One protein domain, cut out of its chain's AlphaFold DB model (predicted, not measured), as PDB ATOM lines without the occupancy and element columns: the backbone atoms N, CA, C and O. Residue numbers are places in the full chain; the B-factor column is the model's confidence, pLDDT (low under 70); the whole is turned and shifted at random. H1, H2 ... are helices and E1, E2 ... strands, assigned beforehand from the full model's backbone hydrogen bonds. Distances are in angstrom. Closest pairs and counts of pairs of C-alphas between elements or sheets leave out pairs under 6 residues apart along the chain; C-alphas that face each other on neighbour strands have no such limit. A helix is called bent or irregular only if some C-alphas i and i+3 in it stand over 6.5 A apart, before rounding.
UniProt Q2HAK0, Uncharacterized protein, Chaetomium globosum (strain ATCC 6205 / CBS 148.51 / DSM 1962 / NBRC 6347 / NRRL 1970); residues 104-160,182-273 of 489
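This is residues 104 to 160 and 182 to 273 of the 489 residues of an uncharacterized protein of Chaetomium globosum (strain ATCC 6205 / CBS 148.51 / DSM 1962 / NBRC 6347 / NRRL 1970) (UniProt Q2HAK0). A strongly twisted sheet of five strands has helices on both faces at its E1 edge: H2 covers one face there, with H1 packed on H2, while H4 lies over the opposite face, paired in a helical hairpin with H3, which only grazes the sheet. The helix H5 and the longest helix, H6, lie beyond H1 and H2; the last residues of H6, 268 to 273, stick out. The printed part has 149 residues with six named helices and five named strands, in the order H1 E1 H2 E2 E3 E4 H3 H4 E5 H5 H6, a mixed class of helices and strands. The antiparallel sheet has the order E1, E5, E4, E3, E2, and the whole is compact, with a radius of gyration of the C-alphas of 16.5 A and spans of 49 by 47 by 31 A.

H1, residues 104 to 112, begins at C-alpha 104 (12.845, 28.435, 43.219) and is 12.2 A long. E1 is residues 117 to 120, and H2 is residues 121 to 131, 15.3 A. E2, residues 135 to 143, spans 22.4 A and bends by 60 degrees at residue 138; E3, residues 148 to 155, spans 22.8 A. E4 is residues 188 to 194, 19.7 A; H3 is 199 to 208, H4 is 213 to 223, E5 is 228 to 233 and H5 is 251 to 257. H6, residues 261 to 273, is 18.4 A long and ends at C-alpha 273 (12.660, 7.615, 60.044).

In the sheet, N 117 of E1 and O 231 of E5 are 2.9 A apart, N 192 of E4 and O 230 of E5 2.9 A, N 151 of E3 and O 191 of E4 2.8 A, and N 150 of E3 and O 141 of E2 2.8 A, each within hydrogen-bond range. E2 and E3 form a hairpin. H2, only just irregular with C-alphas 126 and 129 6.8 A apart, is over E1 at a height over the sheet of 9.1 A. H1 and H2 touch, the closest C-alphas being those of Arg 107 and Val 131, 6.1 A, about perpendicular at 82 degrees. H2 and H4 lie on opposite faces. H3 only grazes the sheet; it forms a helical hairpin with H4, the closest C-alphas being those of Cys 206 and Val 216, 6.1 A. H6 and H2 touch only at their ends, the closest C-alphas being those of Pro 129 and Thr 261, 5.2 A. H1 and H5 are close but not clearly touching, with the C-alphas of Phe 111 and Leu 251 closest at 7.2 A. In H1, H3, H5 and H6 every O i to N i+4 pair is within hydrogen-bond range; in H2 it is 4 of 7 and in H4 6 of 7.

The C-alphas of Gly 240 and Ala 273, the two farthest apart, are 55.0 A apart. Residues 161 to 181 are not printed, and C-alphas 160 and 182 are 7.1 A apart across the cut. The link from E5 to H5, residues 234 to 250, is long. The mean pLDDT of the printed part is 81.1, and 20 residues are under 70, among them 235 to 245.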
ATOM      1  N   HIS A 104      13.315  27.094  42.878       88.94
ATOM      2  CA  HIS A 104      12.845  28.435  43.219       88.94
ATOM      3  C   HIS A 104      12.330  29.193  41.984       88.94
ATOM      4  O   HIS A 104      11.239  29.766  42.033       88.94
ATOM      5  N   LEU A 105      13.053  29.112  40.861       90.25
ATOM      6  CA  LEU A 105      12.654  29.731  39.595       90.25
ATOM      7  C   LEU A 105      11.363  29.107  39.067       90.25
ATOM      8  O   LEU A 105      10.451  29.826  38.671       90.25
ATOM      9  N   TRP A 106      11.236  27.780  39.119       90.56
ATOM     10  CA  TRP A 106      10.019  27.088  38.692       90.56
ATOM     11  C   TRP A 106       8.814  27.407  39.566       90.56
ATOM     12  O   TRP A 106       7.712  27.606  39.050       90.56
ATOM     13  N   ARG A 107       9.012  27.505  40.883       92.56
ATOM     14  CA  ARG A 107       7.955  27.911  41.810       92.56
ATOM     15  C   ARG A 107       7.467  29.322  41.514       92.56
ATOM     16  O   ARG A 107       6.257  29.520  41.424       92.56
ATOM     17  N   GLN A 108       8.387  30.261  41.310       91.69
ATOM     18  CA  GLN A 108       8.051  31.634  40.949       91.69
ATOM     19  C   GLN A 108       7.362  31.694  39.579       91.69
ATOM     20  O   GLN A 108       6.300  32.290  39.442       91.69
ATOM     21  N   LYS A 109       7.886  30.975  38.580       90.94
ATOM     22  CA  LYS A 109       7.328  30.909  37.223       90.94
ATOM     23  C   LYS A 109       5.897  30.365  37.192       90.94
ATOM     24  O   LYS A 109       5.054  30.916  36.489       90.94
ATOM     25  N   LEU A 110       5.600  29.305  37.949       91.88
ATOM     26  CA  LEU A 110       4.258  28.706  38.028       91.88
ATOM     27  C   LEU A 110       3.286  29.498  38.915       91.88
ATOM     28  O   LEU A 110       2.069  29.314  38.807       91.88
ATOM     29  N   PHE A 111       3.805  30.357  39.789       92.50
ATOM     30  CA  PHE A 111       3.021  31.306  40.570       92.50
ATOM     31  C   PHE A 111       2.650  32.536  39.740       92.50
ATOM     32  O   PHE A 111       1.473  32.856  39.590       92.50
ATOM     33  N   ASP A 112       3.644  33.188  39.141       89.25
ATOM     34  CA  ASP A 112       3.431  34.390  38.347       89.25
ATOM     35  C   ASP A 112       2.685  34.064  37.060       89.25
ATOM     36  O   ASP A 112       1.766  34.789  36.701       89.25
ATOM     37  N   LEU A 113       3.022  32.966  36.381       87.75
ATOM     38  CA  LEU A 113       2.355  32.486  35.167       87.75
ATOM     39  C   LEU A 113       2.036  33.622  34.169       87.75
ATOM     40  O   LEU A 113       0.899  33.765  33.713       87.75
ATOM     41  N   GLN A 114       3.035  34.476  33.903       81.38
ATOM     42  CA  GLN A 114       2.909  35.651  33.029       81.38
ATOM     43  C   GLN A 114       2.629  35.247  31.579       81.38
ATOM     44  O   GLN A 114       1.822  35.878  30.904       81.38
ATOM     45  N   SER A 115       3.265  34.160  31.135       82.06
ATOM     46  CA  SER A 115       3.011  33.509  29.859       82.06
ATOM     47  C   SER A 115       2.580  32.052  30.068       82.06
ATOM     48  O   SER A 115       2.838  31.459  31.124       82.06
ATOM     49  N   PRO A 116       1.905  31.452  29.076       86.75
ATOM     50  CA  PRO A 116       1.597  30.031  29.080       86.75
ATOM     51  C   PRO A 116       2.870  29.185  29.176       86.75
ATOM     52  O   PRO A 116       3.853  29.426  28.479       86.75
ATOM     53  N   VAL A 117       2.853  28.182  30.051       89.00
ATOM     54  CA  VAL A 117       3.996  27.297  30.300       89.00
ATOM     55  C   VAL A 117       3.680  25.916  29.756       89.00
ATOM     56  O   VAL A 117       2.667  25.316  30.122       89.00
ATOM     57  N   ILE A 118       4.564  25.405  28.904       88.38
ATOM     58  CA  ILE A 118       4.486  24.044  28.381       88.38
ATOM     59  C   ILE A 118       5.485  23.171  29.140       88.38
ATOM     60  O   ILE A 118       6.652  23.534  29.272       88.38
ATOM     61  N   LEU A 119       5.009  22.038  29.653       88.88
ATOM     62  CA  LEU A 119       5.794  21.056  30.395       88.88
ATOM     63  C   LEU A 119       5.587  19.671  29.794       88.88
ATOM     64  O   LEU A 119       4.462  19.321  29.426       88.88
ATOM     65  N   THR A 120       6.633  18.851  29.763       89.06
ATOM     66  CA  THR A 120       6.441  17.404  29.581       89.06
ATOM     67  C   THR A 120       5.718  16.819  30.803       89.06
ATOM     68  O   THR A 120       5.645  17.449  31.864       89.06
ATOM     69  N   ASN A 121       5.172  15.604  30.691       87.12
ATOM     70  CA  ASN A 121       4.593  14.933  31.862       87.12
ATOM     71  C   ASN A 121       5.624  14.719  32.987       87.12
ATOM     72  O   ASN A 121       5.295  14.939  34.149       87.12
ATOM     73  N   GLU A 122       6.869  14.378  32.647       86.25
ATOM     74  CA  GLU A 122       7.965  14.205  33.612       86.25
ATOM     75  C   GLU A 122       8.258  15.506  34.372       86.25
ATOM     76  O   GLU A 122       8.353  15.517  35.597       86.25
ATOM     77  N   GLU A 123       8.333  16.632  33.661       88.50
ATOM     78  CA  GLU A 123       8.571  17.940  34.274       88.50
ATOM     79  C   GLU A 123       7.391  18.400  35.123       88.50
ATOM     80  O   GLU A 123       7.573  18.987  36.191       88.50
ATOM     81  N   TYR A 124       6.169  18.119  34.672       90.31
ATOM     82  CA  TYR A 124       4.976  18.383  35.459       90.31
ATOM     83  C   TYR A 124       5.002  17.597  36.777       90.31
ATOM     84  O   TYR A 124       4.783  18.185  37.836       90.31
ATOM     85  N   ASP A 125       5.293  16.298  36.730       88.56
ATOM     86  CA  ASP A 125       5.348  15.449  37.922       88.56
ATOM     87  C   ASP A 125       6.525  15.819  38.838       88.56
ATOM     88  O   ASP A 125       6.425  15.682  40.056       88.56
ATOM     89  N   MET A 126       7.602  16.373  38.280       89.12
ATOM     90  CA  MET A 126       8.736  16.886  39.041       89.12
ATOM     91  C   MET A 126       8.420  18.207  39.762       89.12
ATOM     92  O   MET A 126       8.687  18.319  40.958       89.12
ATOM     93  N   TYR A 127       7.851  19.209  39.077       91.38
ATOM     94  CA  TYR A 127       7.690  20.564  39.632       91.38
ATOM     95  C   TYR A 127       6.321  20.828  40.264       91.38
ATOM     96  O   TYR A 127       6.229  21.518  41.284       91.38
ATOM     97  N   PHE A 128       5.233  20.298  39.700       92.31
ATOM     98  CA  PHE A 128       3.883  20.630  40.160       92.31
ATOM     99  C   PHE A 128       3.605  20.218  41.620       92.31
ATOM    100  O   PHE A 128       2.990  21.011  42.342       92.31
ATOM    101  N   PRO A 129       4.092  19.066  42.139       93.00
ATOM    102  CA  PRO A 129       3.935  18.704  43.554       93.00
ATOM    103  C   PRO A 129       4.558  19.691  44.548       93.00
ATOM    104  O   PRO A 129       4.230  19.639  45.738       93.00
ATOM    105  N   TRP A 130       5.444  20.578  44.085       90.69
ATOM    106  CA  TRP A 130       6.050  21.632  44.894       90.69
ATOM    107  C   TRP A 130       5.229  22.925  44.939       90.69
ATOM    108  O   TRP A 130       5.439  23.710  45.858       90.69
ATOM    109  N   VAL A 131       4.282  23.125  44.015       92.00
ATOM    110  CA  VAL A 131       3.426  24.330  43.916       92.00
ATOM    111  C   VAL A 131       1.928  24.044  44.071       92.00
ATOM    112  O   VAL A 131       1.104  24.958  44.111       92.00
ATOM    113  N   ASP A 132       1.533  22.777  44.185       91.19
ATOM    114  CA  ASP A 132       0.132  22.350  44.272       91.19
ATOM    115  C   ASP A 132      -0.630  22.895  45.501       91.19
ATOM    116  O   ASP A 132      -1.863  22.825  45.586       91.19
ATOM    117  N   ASN A 133       0.083  23.447  46.483       92.81
ATOM    118  CA  ASN A 133      -0.507  24.140  47.616       92.81
ATOM    119  C   ASN A 133      -1.188  25.451  47.218       92.81
ATOM    120  O   ASN A 133      -2.223  25.775  47.812       92.81
ATOM    121  N   ILE A 134      -0.646  26.138  46.210       92.06
ATOM    122  CA  ILE A 134      -1.118  27.426  45.687       92.06
ATOM    123  C   ILE A 134      -2.507  27.265  45.067       92.06
ATOM    124  O   ILE A 134      -3.380  28.119  45.234       92.06
ATOM    125  N   TYR A 135      -2.750  26.130  44.409       92.00
ATOM    126  CA  TYR A 135      -3.935  25.908  43.592       92.00
ATOM    127  C   TYR A 135      -4.915  24.894  44.198       92.00
ATOM    128  O   TYR A 135      -4.588  23.985  44.970       92.00
ATOM    129  N   SER A 136      -6.191  25.062  43.864       90.00
ATOM    130  CA  SER A 136      -7.287  24.199  44.285       90.00
ATOM    131  C   SER A 136      -8.070  23.695  43.081       90.00
ATOM    132  O   SER A 136      -8.639  24.483  42.333       90.00
ATOM    133  N   HIS A 137      -8.102  22.373  42.893       89.75
ATOM    134  CA  HIS A 137      -8.832  21.752  41.784       89.75
ATOM    135  C   HIS A 137     -10.325  22.067  41.877       89.75
ATOM    136  O   HIS A 137     -10.941  21.841  42.923       89.75
ATOM    137  N   ARG A 138     -10.886  22.631  40.806       86.88
ATOM    138  CA  ARG A 138     -12.298  23.013  40.688       86.88
ATOM    139  C   ARG A 138     -13.082  21.932  39.961       86.88
ATOM    140  O   ARG A 138     -13.987  21.345  40.543       86.88
ATOM    141  N   THR A 139     -12.729  21.694  38.706       85.50
ATOM    142  CA  THR A 139     -13.445  20.801  37.790       85.50
ATOM    143  C   THR A 139     -12.493  20.292  36.719       85.50
ATOM    144  O   THR A 139     -11.541  20.980  36.349       85.50
ATOM    145  N   SER A 140     -12.775  19.105  36.192       89.50
ATOM    146  CA  SER A 140     -12.121  18.567  34.999       89.50
ATOM    147  C   SER A 140     -13.149  18.484  33.876       89.50
ATOM    148  O   SER A 140     -14.287  18.097  34.124       89.50
ATOM    149  N   GLN A 141     -12.759  18.864  32.666       86.38
ATOM    150  CA  GLN A 141     -13.570  18.761  31.457       86.38
ATOM    151  C   GLN A 141     -12.812  17.923  30.431       86.38
ATOM    152  O   GLN A 141     -11.618  18.129  30.219       86.38
ATOM    153  N   THR A 142     -13.509  16.987  29.798       82.81
ATOM    154  CA  THR A 142     -12.972  16.134  28.735       82.81
ATOM    155  C   THR A 142     -13.587  16.560  27.409       82.81
ATOM    156  O   THR A 142     -14.805  16.498  27.247       82.81
ATOM    157  N   ALA A 143     -12.769  17.014  26.462       75.62
ATOM    158  CA  ALA A 143     -13.244  17.387  25.136       75.62
ATOM    159  C   ALA A 143     -13.413  16.127  24.273       75.62
ATOM    160  O   ALA A 143     -12.429  15.505  23.867       75.62
ATOM    161  N   SER A 144     -14.665  15.770  23.971       54.50
ATOM    162  CA  SER A 144     -15.033  14.520  23.286       54.50
ATOM    163  C   SER A 144     -14.383  14.331  21.910       54.50
ATOM    164  O   SER A 144     -14.134  13.201  21.514       54.50
ATOM    165  N   LYS A 145     -14.062  15.417  21.192       58.75
ATOM    166  CA  LYS A 145     -13.520  15.366  19.820       58.75
ATOM    167  C   LYS A 145     -12.007  15.121  19.711       58.75
ATOM    168  O   LYS A 145     -11.544  14.836  18.616       58.75
ATOM    169  N   ARG A 146     -11.225  15.279  20.789       63.59
ATOM    170  CA  ARG A 146      -9.745  15.175  20.744       63.59
ATOM    171  C   ARG A 146      -9.120  14.414  21.920       63.59
ATOM    172  O   ARG A 146      -7.907  14.422  22.070       63.59
ATOM    173  N   GLY A 147      -9.930  13.821  22.801       70.62
ATOM    174  CA  GLY A 147      -9.426  13.148  24.008       70.62
ATOM    175  C   GLY A 147      -8.696  14.074  24.993       70.62
ATOM    176  O   GLY A 147      -8.031  13.597  25.905       70.62
ATOM    177  N   LEU A 148      -8.813  15.398  24.827       82.25
ATOM    178  CA  LEU A 148      -8.105  16.383  25.643       82.25
ATOM    179  C   LEU A 148      -8.763  16.517  27.013       82.25
ATOM    180  O   LEU A 148      -9.973  16.748  27.112       82.25
ATOM    181  N   VAL A 149      -7.953  16.451  28.068       86.94
ATOM    182  CA  VAL A 149      -8.407  16.653  29.447       86.94
ATOM    183  C   VAL A 149      -7.956  18.030  29.912       86.94
ATOM    184  O   VAL A 149      -6.767  18.294  30.052       86.94
ATOM    185  N   THR A 150      -8.903  18.931  30.172       89.25
ATOM    186  CA  THR A 150      -8.618  20.250  30.753       89.25
ATOM    187  C   THR A 150      -9.073  20.296  32.204       89.25
ATOM    188  O   THR A 150     -10.249  20.111  32.517       89.25
ATOM    189  N   ARG A 151      -8.142  20.577  33.111       91.75
ATOM    190  CA  ARG A 151      -8.390  20.728  34.545       91.75
ATOM    191  C   ARG A 151      -8.331  22.198  34.931       91.75
ATOM    192  O   ARG A 151      -7.348  22.878  34.660       91.75
ATOM    193  N   TYR A 152      -9.366  22.672  35.607       91.19
ATOM    194  CA  TYR A 152      -9.464  24.044  36.089       91.19
ATOM    195  C   TYR A 152      -9.099  24.116  37.566       91.19
ATOM    196  O   TYR A 152      -9.580  23.312  38.374       91.19
ATOM    197  N   PHE A 153      -8.295  25.111  37.925       91.69
ATOM    198  CA  PHE A 153      -7.896  25.365  39.299       91.69
ATOM    199  C   PHE A 153      -8.114  26.829  39.666       91.69
ATOM    200  O   PHE A 153      -7.836  27.729  38.879       91.69
ATOM    201  N   ASP A 154      -8.568  27.061  40.892       90.69
ATOM    202  CA  ASP A 154      -8.625  28.390  41.499       90.69
ATOM    203  C   ASP A 154      -7.482  28.537  42.505       90.69
ATOM    204  O   ASP A 154      -7.134  27.564  43.189       90.69
ATOM    205  N   CYS A 155      -6.940  29.745  42.659       90.88
ATOM    206  CA  CYS A 155      -6.044  30.053  43.767       90.88
ATOM    207  C   CYS A 155      -6.698  29.663  45.101       90.88
ATOM    208  O   CYS A 155      -7.871  29.939  45.358       90.88
ATOM    209  N   ARG A 156      -5.937  29.016  45.984       88.69
ATOM    210  CA  ARG A 156      -6.432  28.537  47.277       88.69
ATOM    211  C   ARG A 156      -6.948  29.670  48.169       88.69
ATOM    212  O   ARG A 156      -7.878  29.433  48.941       88.69
ATOM    213  N   LEU A 157      -6.370  30.865  48.057       86.75
ATOM    214  CA  LEU A 157      -6.749  32.047  48.836       86.75
ATOM    215  C   LEU A 157      -8.017  32.751  48.341       86.75
ATOM    216  O   LEU A 157      -8.586  33.539  49.088       86.75
ATOM    217  N   LYS A 158      -8.526  32.395  47.159       83.50
ATOM    218  CA  LYS A 158      -9.888  32.758  46.752       83.50
ATOM    219  C   LYS A 158     -10.929  32.222  47.732       83.50
ATOM    220  O   LYS A 158     -11.939  32.845  48.014       83.50
ATOM    221  N   GLY A 159     -10.648  31.055  48.313       68.81
ATOM    222  CA  GLY A 159     -11.602  30.368  49.164       68.81
ATOM    223  C   GLY A 159     -12.799  29.842  48.368       68.81
ATOM    224  O   GLY A 159     -12.922  30.012  47.158       68.81
ATOM    225  N   ARG A 160     -13.664  29.100  49.053       68.75
ATOM    226  CA  ARG A 160     -14.981  28.720  48.540       68.75
ATOM    227  C   ARG A 160     -15.985  29.078  49.618       68.75
ATOM    228  O   ARG A 160     -15.644  28.881  50.793       68.75
ATOM    229  N   LEU A 182     -12.173  34.904  53.175       65.50
ATOM    230  CA  LEU A 182     -12.497  34.563  51.786       65.50
ATOM    231  C   LEU A 182     -11.954  35.642  50.833       65.50
ATOM    232  O   LEU A 182     -11.589  36.727  51.282       65.50
ATOM    233  N   ASP A 183     -11.896  35.323  49.537       71.81
ATOM    234  CA  ASP A 183     -11.679  36.267  48.429       71.81
ATOM    235  C   ASP A 183     -10.397  37.115  48.513       71.81
ATOM    236  O   ASP A 183     -10.318  38.241  48.026       71.81
ATOM    237  N   LEU A 184      -9.330  36.545  49.078       81.81
ATOM    238  CA  LEU A 184      -8.021  37.200  49.129       81.81
ATOM    239  C   LEU A 184      -7.266  37.149  47.790       81.81
ATOM    240  O   LEU A 184      -6.181  37.715  47.689       81.81
ATOM    241  N   CYS A 185      -7.774  36.433  46.782       86.00
ATOM    242  CA  CYS A 185      -7.139  36.291  45.473       86.00
ATOM    243  C   CYS A 185      -8.137  35.818  44.409       86.00
ATOM    244  O   CYS A 185      -8.972  34.968  44.696       86.00
ATOM    245  N   ASP A 186      -7.986  36.281  43.166       85.50
ATOM    246  CA  ASP A 186      -8.921  35.979  42.069       85.50
ATOM    247  C   ASP A 186      -8.328  35.103  40.957       85.50
ATOM    248  O   ASP A 186      -9.045  34.699  40.033       85.50
ATOM    249  N   VAL A 187      -7.036  34.766  41.061       89.12
ATOM    250  CA  VAL A 187      -6.300  34.008  40.043       89.12
ATOM    251  C   VAL A 187      -6.917  32.630  39.829       89.12
ATOM    252  O   VAL A 187      -7.217  31.892  40.775       89.12
ATOM    253  N   ARG A 188      -7.058  32.255  38.556       90.56
ATOM    254  CA  ARG A 188      -7.449  30.911  38.128       90.56
ATOM    255  C   ARG A 188      -6.525  30.467  37.010       90.56
ATOM    256  O   ARG A 188      -6.073  31.282  36.207       90.56
ATOM    257  N   ILE A 189      -6.280  29.169  36.944       91.75
ATOM    258  CA  ILE A 189      -5.465  28.546  35.905       91.75
ATOM    259  C   ILE A 189      -6.236  27.384  35.286       91.75
ATOM    260  O   ILE A 189      -7.116  26.785  35.916       91.75
ATOM    261  N   LYS A 190      -5.903  27.056  34.045       91.75
ATOM    262  CA  LYS A 190      -6.304  25.807  33.402       91.75
ATOM    263  C   LYS A 190      -5.051  25.046  32.990       91.75
ATOM    264  O   LYS A 190      -4.073  25.641  32.541       91.75
ATOM    265  N   ILE A 191      -5.098  23.737  33.185       92.75
ATOM    266  CA  ILE A 191      -4.049  22.802  32.798       92.75
ATOM    267  C   ILE A 191      -4.666  21.865  31.776       92.75
ATOM    268  O   ILE A 191      -5.606  21.142  32.107       92.75
ATOM    269  N   THR A 192      -4.177  21.911  30.545       90.12
ATOM    270  CA  THR A 192      -4.662  21.063  29.455       90.12
ATOM    271  C   THR A 192      -3.635  19.979  29.182       90.12
ATOM    272  O   THR A 192      -2.475  20.283  28.914       90.12
ATOM    273  N   GLU A 193      -4.066  18.728  29.286       90.31
ATOM    274  CA  GLU A 193      -3.283  17.539  28.968       90.31
ATOM    275  C   GLU A 193      -3.483  17.211  27.487       90.31
ATOM    276  O   GLU A 193      -4.618  17.017  27.037       90.31
ATOM    277  N   TYR A 194      -2.377  17.172  26.749       85.38
ATOM    278  CA  TYR A 194      -2.333  16.789  25.347       85.38
ATOM    279  C   TYR A 194      -1.728  15.384  25.225       85.38
ATOM    280  O   TYR A 194      -0.685  15.118  25.839       85.38
ATOM    281  N   PRO A 195      -2.364  14.472  24.467       82.88
ATOM    282  CA  PRO A 195      -1.730  13.211  24.100       82.88
ATOM    283  C   PRO A 195      -0.483  13.480  23.243       82.88
ATOM    284  O   PRO A 195      -0.242  14.612  22.823       82.88
ATOM    285  N   ALA A 196       0.326  12.447  22.997       74.81
ATOM    286  CA  ALA A 196       1.439  12.562  22.058       74.81
ATOM    287  C   ALA A 196       0.905  13.047  20.696       74.81
ATOM    288  O   ALA A 196       0.064  12.385  20.089       74.81
ATOM    289  N   SER A 197       1.363  14.226  20.275       68.44
ATOM    290  CA  SER A 197       0.897  14.933  19.079       68.44
ATOM    291  C   SER A 197       2.062  15.184  18.129       68.44
ATOM    292  O   SER A 197       3.205  15.351  18.557       68.44
ATOM    293  N   SER A 198       1.755  15.254  16.833       66.75
ATOM    294  CA  SER A 198       2.743  15.590  15.805       66.75
ATOM    295  C   SER A 198       3.256  17.028  15.963       66.75
ATOM    296  O   SER A 198       2.569  17.901  16.503       66.75
ATOM    297  N   VAL A 199       4.456  17.306  15.440       67.75
ATOM    298  CA  VAL A 199       5.072  18.648  15.470       67.75
ATOM    299  C   VAL A 199       4.152  19.713  14.850       67.75
ATOM    300  O   VAL A 199       4.083  20.830  15.353       67.75
ATOM    301  N   GLY A 200       3.382  19.369  13.812       70.62
ATOM    302  CA  GLY A 200       2.429  20.292  13.184       70.62
ATOM    303  C   GLY A 200       1.264  20.690  14.101       70.62
ATOM    304  O   GLY A 200       0.885  21.861  14.148       70.62
ATOM    305  N   GLU A 201       0.728  19.747  14.879       71.75
ATOM    306  CA  GLU A 201      -0.323  20.028  15.865       71.75
ATOM    307  C   GLU A 201       0.211  20.845  17.046       71.75
ATOM    308  O   GLU A 201      -0.452  21.781  17.494       71.75
ATOM    309  N   LEU A 202       1.425  20.532  17.511       71.06
ATOM    310  CA  LEU A 202       2.139  21.286  18.544       71.06
ATOM    311  C   LEU A 202       2.306  22.758  18.154       71.06
ATOM    312  O   LEU A 202       1.965  23.640  18.944       71.06
ATOM    313  N   THR A 203       2.763  23.029  16.930       72.94
ATOM    314  CA  THR A 203       2.919  24.395  16.411       72.94
ATOM    315  C   THR A 203       1.577  25.125  16.343       72.94
ATOM    316  O   THR A 203       1.472  26.264  16.795       72.94
ATOM    317  N   ALA A 204       0.517  24.464  15.864       76.44
ATOM    318  CA  ALA A 204      -0.824  25.051  15.821       76.44
ATOM    319  C   ALA A 204      -1.361  25.392  17.225       76.44
ATOM    320  O   ALA A 204      -1.951  26.454  17.430       76.44
ATOM    321  N   ILE A 205      -1.119  24.518  18.208       75.81
ATOM    322  CA  ILE A 205      -1.474  24.743  19.613       75.81
ATOM    323  C   ILE A 205      -0.691  25.935  20.173       75.81
ATOM    324  O   ILE A 205      -1.305  26.847  20.726       75.81
ATOM    325  N   CYS A 206       0.630  25.981  19.990       74.25
ATOM    326  CA  CYS A 206       1.470  27.062  20.509       74.25
ATOM    327  C   CYS A 206       1.091  28.430  19.922       74.25
ATOM    328  O   CYS A 206       0.974  29.404  20.669       74.25
ATOM    329  N   ASN A 207       0.790  28.479  18.621       74.00
ATOM    330  CA  ASN A 207       0.308  29.687  17.953       74.00
ATOM    331  C   ASN A 207      -1.054  30.137  18.504       74.00
ATOM    332  O   ASN A 207      -1.263  31.322  18.743       74.00
ATOM    333  N   SER A 208      -1.969  29.199  18.785       74.06
ATOM    334  CA  SER A 208      -3.285  29.519  19.369       74.06
ATOM    335  C   SER A 208      -3.217  30.056  20.805       74.06
ATOM    336  O   SER A 208      -4.166  30.669  21.289       74.06
ATOM    337  N   ILE A 209      -2.100  29.812  21.491       72.81
ATOM    338  CA  ILE A 209      -1.858  30.200  22.882       72.81
ATOM    339  C   ILE A 209      -1.038  31.509  22.961       72.81
ATOM    340  O   ILE A 209      -0.861  32.058  24.047       72.81
ATOM    341  N   GLY A 210      -0.593  32.050  21.819       70.00
ATOM    342  CA  GLY A 210       0.137  33.319  21.740       70.00
ATOM    343  C   GLY A 210       1.611  33.223  22.145       70.00
ATOM    344  O   GLY A 210       2.170  34.203  22.633       70.00
ATOM    345  N   LEU A 211       2.233  32.050  21.990       75.00
ATOM    346  CA  LEU A 211       3.676  31.885  22.200       75.00
ATOM    347  C   LEU A 211       4.460  32.440  21.003       75.00
ATOM    348  O   LEU A 211       3.999  32.376  19.866       75.00
ATOM    349  N   ASN A 212       5.651  32.981  21.259       76.25
ATOM    350  CA  ASN A 212       6.540  33.477  20.205       76.25
ATOM    351  C   ASN A 212       7.325  32.325  19.544       76.25
ATOM    352  O   ASN A 212       7.486  31.256  20.132       76.25
ATOM    353  N   SER A 213       7.808  32.530  18.312       74.44
ATOM    354  CA  SER A 213       8.416  31.469  17.487       74.44
ATOM    355  C   SER A 213       9.560  30.724  18.187       74.44
ATOM    356  O   SER A 213       9.665  29.507  18.067       74.44
ATOM    357  N   GLU A 214      10.355  31.432  18.989       77.56
ATOM    358  CA  GLU A 214      11.470  30.871  19.758       77.56
ATOM    359  C   GLU A 214      10.994  29.942  20.894       77.56
ATOM    360  O   GLU A 214      11.538  28.853  21.086       77.56
ATOM    361  N   GLN A 215       9.918  30.306  21.609       73.50
ATOM    362  CA  GLN A 215       9.293  29.431  22.611       73.50
ATOM    363  C   GLN A 215       8.683  28.182  21.973       73.50
ATOM    364  O   GLN A 215       8.736  27.107  22.575       73.50
ATOM    365  N   VAL A 216       8.107  28.313  20.774       73.62
ATOM    366  CA  VAL A 216       7.533  27.178  20.037       73.62
ATOM    367  C   VAL A 216       8.627  26.198  19.627       73.62
ATOM    368  O   VAL A 216       8.478  25.001  19.858       73.62
ATOM    369  N   GLU A 217       9.744  26.683  19.088       76.56
ATOM    370  CA  GLU A 217      10.869  25.842  18.663       76.56
ATOM    371  C   GLU A 217      11.557  25.149  19.854       76.56
ATOM    372  O   GLU A 217      11.781  23.931  19.843       76.56
ATOM    373  N   ALA A 218      11.784  25.888  20.946       77.94
ATOM    374  CA  ALA A 218      12.325  25.338  22.186       77.94
ATOM    375  C   ALA A 218      11.401  24.272  22.805       77.94
ATOM    376  O   ALA A 218      11.872  23.239  23.281       77.94
ATOM    377  N   ALA A 219      10.080  24.476  22.778       73.69
ATOM    378  CA  ALA A 219       9.116  23.489  23.261       73.69
ATOM    379  C   ALA A 219       9.015  22.269  22.325       73.69
ATOM    380  O   ALA A 219       8.978  21.132  22.798       73.69
ATOM    381  N   ALA A 220       9.022  22.483  21.006       75.19
ATOM    382  CA  ALA A 220       8.901  21.430  20.000       75.19
ATOM    383  C   ALA A 220      10.070  20.434  20.043       75.19
ATOM    384  O   ALA A 220       9.858  19.231  19.874       75.19
ATOM    385  N   SER A 221      11.292  20.903  20.320       76.69
ATOM    386  CA  SER A 221      12.462  20.025  20.481       76.69
ATOM    387  C   SER A 221      12.367  19.110  21.711       76.69
ATOM    388  O   SER A 221      12.793  17.959  21.651       76.69
ATOM    389  N   ARG A 222      11.751  19.584  22.804       79.19
ATOM    390  CA  ARG A 222      11.615  18.855  24.080       79.19
ATOM    391  C   ARG A 222      10.450  17.867  24.116       79.19
ATOM    392  O   ARG A 222      10.484  16.907  24.883       79.19
ATOM    393  N   ILE A 223       9.400  18.126  23.337       77.44
ATOM    394  CA  ILE A 223       8.090  17.469  23.480       77.44
ATOM    395  C   ILE A 223       7.781  16.492  22.336       77.44
ATOM    396  O   ILE A 223       6.794  15.767  22.407       77.44
ATOM    397  N   ARG A 224       8.625  16.428  21.297       73.94
ATOM    398  CA  ARG A 224       8.416  15.584  20.110       73.94
ATOM    399  C   ARG A 224       7.946  14.167  20.479       73.94
ATOM    400  O   ARG A 224       8.641  13.450  21.195       73.94
ATOM    401  N   ASP A 225       6.755  13.809  19.997       75.69
ATOM    402  CA  ASP A 225       6.091  12.509  20.180       75.69
ATOM    403  C   ASP A 225       5.834  12.091  21.642       75.69
ATOM    404  O   ASP A 225       5.608  10.918  21.940       75.69
ATOM    405  N   ARG A 226       5.826  13.046  22.580       82.69
ATOM    406  CA  ARG A 226       5.546  12.810  24.002       82.69
ATOM    407  C   ARG A 226       4.280  13.543  24.451       82.69
ATOM    408  O   ARG A 226       3.985  14.632  23.960       82.69
ATOM    409  N   PRO A 227       3.528  12.989  25.415       85.56
ATOM    410  CA  PRO A 227       2.423  13.707  26.033       85.56
ATOM    411  C   PRO A 227       2.942  14.892  26.855       85.56
ATOM    412  O   PRO A 227       3.946  14.796  27.572       85.56
ATOM    413  N   PHE A 228       2.229  16.010  26.780       88.44
ATOM    414  CA  PHE A 228       2.622  17.260  27.421       88.44
ATOM    415  C   PHE A 228       1.429  17.977  28.034       88.44
ATOM    416  O   PHE A 228       0.262  17.671  27.772       88.44
ATOM    417  N   ARG A 229       1.726  18.956  28.886       90.19
ATOM    418  CA  ARG A 229       0.732  19.762  29.578       90.19
ATOM    419  C   ARG A 229       0.993  21.233  29.347       90.19
ATOM    420  O   ARG A 229       2.122  21.701  29.447       90.19
ATOM    421  N   VAL A 230      -0.084  21.963  29.097       89.50
ATOM    422  CA  VAL A 230      -0.061  23.421  28.992       89.50
ATOM    423  C   VAL A 230      -0.737  24.006  30.218       89.50
ATOM    424  O   VAL A 230      -1.916  23.741  30.463       89.50
ATOM    425  N   ILE A 231      -0.005  24.827  30.963       91.25
ATOM    426  CA  ILE A 231      -0.499  25.582  32.112       91.25
ATOM    427  C   ILE A 231      -0.663  27.037  31.682       91.25
ATOM    428  O   ILE A 231       0.283  27.674  31.230       91.25
ATOM    429  N   GLN A 232      -1.869  27.573  31.824       90.00
ATOM    430  CA  GLN A 232      -2.202  28.927  31.379       90.00
ATOM    431  C   GLN A 232      -3.199  29.575  32.344       90.00
ATOM    432  O   GLN A 232      -4.015  28.886  32.971       90.00
ATOM    433  N   ARG A 233      -3.154  30.905  32.469       87.56
ATOM    434  CA  ARG A 233      -4.144  31.645  33.260       87.56
ATOM    435  C   ARG A 233      -5.529  31.522  32.619       87.56
ATOM    436  O   ARG A 233      -5.677  31.437  31.404       87.56
ATOM    437  N   ASN A 234      -6.552  31.476  33.464       78.50
ATOM    438  CA  ASN A 234      -7.950  31.355  33.072       78.50
ATOM    439  C   ASN A 234      -8.741  32.521  33.683       78.50
ATOM    440  O   ASN A 234      -9.214  32.431  34.814       78.50
ATOM    441  N   GLY A 235      -8.845  33.634  32.959       59.72
ATOM    442  CA  GLY A 235      -9.482  34.862  33.437       59.72
ATOM    443  C   GLY A 235     -10.619  35.313  32.529       59.72
ATOM    444  O   GLY A 235     -10.457  35.367  31.318       59.72
ATOM    445  N   MET A 236     -11.760  35.621  33.143       44.28
ATOM    446  CA  MET A 236     -12.865  36.377  32.550       44.28
ATOM    447  C   MET A 236     -12.470  37.861  32.537       44.28
ATOM    448  O   MET A 236     -11.896  38.327  33.521       44.28
ATOM    449  N   ILE A 237     -12.812  38.576  31.462       40.62
ATOM    450  CA  ILE A 237     -12.736  40.039  31.352       40.62
ATOM    451  C   ILE A 237     -13.586  40.628  32.484       40.62
ATOM    452  O   ILE A 237     -14.806  40.474  32.494       40.62
ATOM    453  N   GLY A 238     -12.947  41.229  33.479       37.03
ATOM    454  CA  GLY A 238     -13.610  41.904  34.588       37.03
ATOM    455  C   GLY A 238     -13.145  43.347  34.628       37.03
ATOM    456  O   GLY A 238     -12.015  43.594  35.022       37.03
ATOM    457  N   ASN A 239     -14.036  44.257  34.225       37.03
ATOM    458  CA  ASN A 239     -13.901  45.716  34.247       37.03
ATOM    459  C   ASN A 239     -12.676  46.288  33.516       37.03
ATOM    460  O   ASN A 239     -11.716  46.720  34.139       37.03
ATOM    461  N   GLY A 240     -12.782  46.368  32.187       39.94
ATOM    462  CA  GLY A 240     -12.202  47.457  31.387       39.94
ATOM    463  C   GLY A 240     -10.681  47.556  31.258       39.94
ATOM    464  O   GLY A 240     -10.233  48.426  30.522       39.94
ATOM    465  N   ASP A 241      -9.897  46.700  31.912       38.75
ATOM    466  CA  ASP A 241      -8.438  46.702  31.797       38.75
ATOM    467  C   ASP A 241      -7.963  45.323  31.318       38.75
ATOM    468  O   ASP A 241      -8.267  44.293  31.923       38.75
ATOM    469  N   ASP A 242      -7.238  45.296  30.201       48.25
ATOM    470  CA  ASP A 242      -6.864  44.108  29.410       48.25
ATOM    471  C   ASP A 242      -5.802  43.214  30.099       48.25
ATOM    472  O   ASP A 242      -5.049  42.463  29.475       48.25
ATOM    473  N   ARG A 243      -5.687  43.309  31.429       56.09
ATOM    474  CA  ARG A 243      -4.602  42.732  32.226       56.09
ATOM    475  C   ARG A 243      -5.068  41.495  32.991       56.09
ATOM    476  O   ARG A 243      -5.967  41.542  33.827       56.09
ATOM    477  N   LEU A 244      -4.398  40.367  32.745       63.78
ATOM    478  CA  LEU A 244      -4.592  39.111  33.478       63.78
ATOM    479  C   LEU A 244      -4.441  39.333  34.994       63.78
ATOM    480  O   LEU A 244      -3.373  39.746  35.449       63.78
ATOM    481  N   ALA A 245      -5.466  38.974  35.775       68.75
ATOM    482  CA  ALA A 245      -5.446  39.082  37.235       68.75
ATOM    483  C   ALA A 245      -4.178  38.446  37.833       68.75
ATOM    484  O   ALA A 245      -3.892  37.270  37.596       68.75
ATOM    485  N   THR A 246      -3.418  39.230  38.597       81.81
ATOM    486  CA  THR A 246      -2.216  38.799  39.318       81.81
ATOM    487  C   THR A 246      -2.563  38.317  40.724       81.81
ATOM    488  O   THR A 246      -3.628  38.623  41.272       81.81
ATOM    489  N   HIS A 247      -1.678  37.518  41.324       86.44
ATOM    490  CA  HIS A 247      -1.840  37.126  42.719       86.44
ATOM    491  C   HIS A 247      -1.788  38.368  43.619       86.44
ATOM    492  O   HIS A 247      -0.852  39.157  43.549       86.44
ATOM    493  N   LYS A 248      -2.773  38.523  44.513       87.44
ATOM    494  CA  LYS A 248      -2.815  39.587  45.542       87.44
ATOM    495  C   LYS A 248      -2.002  39.225  46.800       87.44
ATOM    496  O   LYS A 248      -2.264  39.706  47.900       87.44
ATOM    497  N   HIS A 249      -1.084  38.279  46.665       88.56
ATOM    498  CA  HIS A 249      -0.254  37.746  47.735       88.56
ATOM    499  C   HIS A 249       1.068  37.261  47.158       88.56
ATOM    500  O   HIS A 249       1.198  37.133  45.945       88.56
ATOM    501  N   ASP A 250       2.017  36.955  48.030       90.12
ATOM    502  CA  ASP A 250       3.280  36.335  47.672       90.12
ATOM    503  C   ASP A 250       3.212  34.798  47.764       90.12
ATOM    504  O   ASP A 250       2.207  34.171  48.151       90.12
ATOM    505  N   LEU A 251       4.320  34.175  47.371       88.31
ATOM    506  CA  LEU A 251       4.512  32.736  47.461       88.31
ATOM    507  C   LEU A 251       4.534  32.268  48.927       88.31
ATOM    508  O   LEU A 251       3.924  31.249  49.256       88.31
ATOM    509  N   GLN A 252       5.165  33.045  49.814       89.19
ATOM    510  CA  GLN A 252       5.321  32.720  51.232       89.19
ATOM    511  C   GLN A 252       3.965  32.553  51.932       89.19
ATOM    512  O   GLN A 252       3.721  31.534  52.583       89.19
ATOM    513  N   LYS A 253       3.019  33.473  51.717       88.62
ATOM    514  CA  LYS A 253       1.654  33.374  52.259       88.62
ATOM    515  C   LYS A 253       0.919  32.122  51.770       88.62
ATOM    516  O   LYS A 253       0.062  31.572  52.475       88.62
ATOM    517  N   SER A 254       1.245  31.628  50.573       88.25
ATOM    518  CA  SER A 254       0.706  30.359  50.061       88.25
ATOM    519  C   SER A 254       1.258  29.155  50.828       88.25
ATOM    520  O   SER A 254       0.498  28.237  51.160       88.25
ATOM    521  N   ASP A 255       2.551  29.175  51.158       88.75
ATOM    522  CA  ASP A 255       3.226  28.130  51.936       88.75
ATOM    523  C   ASP A 255       2.742  28.076  53.388       88.75
ATOM    524  O   ASP A 255       2.467  26.990  53.911       88.75
ATOM    525  N   GLU A 256       2.526  29.236  54.008       88.50
ATOM    526  CA  GLU A 256       1.917  29.354  55.339       88.50
ATOM    527  C   GLU A 256       0.486  28.796  55.359       88.50
ATOM    528  O   GLU A 256       0.060  28.122  56.302       88.50
ATOM    529  N   THR A 257      -0.269  29.017  54.278       86.00
ATOM    530  CA  THR A 257      -1.661  28.560  54.167       86.00
ATOM    531  C   THR A 257      -1.771  27.036  54.066       86.00
ATOM    532  O   THR A 257      -2.725  26.429  54.594       86.00
ATOM    533  N   LYS A 258      -0.847  26.407  53.330       87.50
ATOM    534  CA  LYS A 258      -0.769  24.956  53.155       87.50
ATOM    535  C   LYS A 258       0.626  24.564  52.658       87.50
ATOM    536  O   LYS A 258       1.081  25.069  51.642       87.50
ATOM    537  N   LYS A 259       1.225  23.548  53.282       89.69
ATOM    538  CA  LYS A 259       2.436  22.898  52.756       89.69
ATOM    539  C   LYS A 259       2.138  22.138  51.458       89.69
ATOM    540  O   LYS A 259       1.110  21.448  51.370       89.69
ATOM    541  N   SER A 260       3.042  22.239  50.486       91.44
ATOM    542  CA  SER A 260       2.977  21.496  49.222       91.44
ATOM    543  C   SER A 260       3.005  19.984  49.447       91.44
ATOM    544  O   SER A 260       3.320  19.487  50.535       91.44
ATOM    545  N   THR A 261       2.603  19.224  48.438       90.25
ATOM    546  CA  THR A 261       2.636  17.760  48.480       90.25
ATOM    547  C   THR A 261       4.049  17.226  48.702       90.25
ATOM    548  O   THR A 261       4.218  16.377  49.579       90.25
ATOM    549  N   ALA A 262       5.054  17.796  48.035       87.81
ATOM    550  CA  ALA A 262       6.456  17.435  48.242       87.81
ATOM    551  C   ALA A 262       6.928  17.680  49.687       87.81
ATOM    552  O   ALA A 262       7.420  16.766  50.346       87.81
ATOM    553  N   LEU A 263       6.668  18.867  50.246       89.00
ATOM    554  CA  LEU A 263       7.065  19.186  51.626       89.00
ATOM    555  C   LEU A 263       6.357  18.307  52.668       89.00
ATOM    556  O   LEU A 263       6.930  17.971  53.703       89.00
ATOM    557  N   ARG A 264       5.100  17.923  52.415       89.81
ATOM    558  CA  ARG A 264       4.369  16.994  53.291       89.81
ATOM    559  C   ARG A 264       4.926  15.577  53.216       89.81
ATOM    560  O   ARG A 264       4.960  14.910  54.247       89.81
ATOM    561  N   TYR A 265       5.348  15.133  52.034       86.06
ATOM    562  CA  TYR A 265       5.985  13.832  51.843       86.06
ATOM    563  C   TYR A 265       7.319  13.745  52.588       86.06
ATOM    564  O   TYR A 265       7.506  12.828  53.388       86.06
ATOM    565  N   LEU A 266       8.188  14.747  52.422       86.25
ATOM    566  CA  LEU A 266       9.479  14.822  53.115       86.25
ATOM    567  C   LEU A 266       9.309  14.812  54.641       86.25
ATOM    568  O   LEU A 266       9.919  13.996  55.327       86.25
ATOM    569  N   ALA A 267       8.396  15.631  55.172       86.44
ATOM    570  CA  ALA A 267       8.096  15.646  56.606       86.44
ATOM    571  C   ALA A 267       7.520  14.307  57.114       86.44
ATOM    572  O   ALA A 267       7.743  13.919  58.262       86.44
ATOM    573  N   GLY A 268       6.759  13.601  56.272       87.50
ATOM    574  CA  GLY A 268       6.249  12.263  56.567       87.50
ATOM    575  C   GLY A 268       7.373  11.238  56.705       87.50
ATOM    576  O   GLY A 268       7.429  10.539  57.716       87.50
ATOM    577  N   ARG A 269       8.300  11.209  55.739       84.06
ATOM    578  CA  ARG A 269       9.478  10.330  55.764       84.06
ATOM    579  C   ARG A 269      10.393  10.617  56.942       84.06
ATOM    580  O   ARG A 269      10.818   9.681  57.603       84.06
ATOM    581  N   GLU A 270      10.651  11.884  57.255       81.38
ATOM    582  CA  GLU A 270      11.461  12.251  58.422       81.38
ATOM    583  C   GLU A 270      10.821  11.744  59.725       81.38
ATOM    584  O   GLU A 270      11.490  11.181  60.592       81.38
ATOM    585  N   LYS A 271       9.497  11.886  59.858       84.00
ATOM    586  CA  LYS A 271       8.756  11.377  61.016       84.00
ATOM    587  C   LYS A 271       8.796   9.851  61.101       84.00
ATOM    588  O   LYS A 271       8.877   9.306  62.199       84.00
ATOM    589  N   GLU A 272       8.714   9.166  59.968       82.56
ATOM    590  CA  GLU A 272       8.816   7.711  59.901       82.56
ATOM    591  C   GLU A 272      10.232   7.223  60.215       82.56
ATOM    592  O   GLU A 272      10.380   6.323  61.036       82.56
ATOM    593  N   ALA A 273      11.267   7.881  59.692       79.31
ATOM    594  CA  ALA A 273      12.660   7.615  60.044       79.31
ATOM    595  C   ALA A 273      12.888   7.760  61.558       79.31
ATOM    596  O   ALA A 273      13.425   6.853  62.189       79.31
TER     597      ALA A 273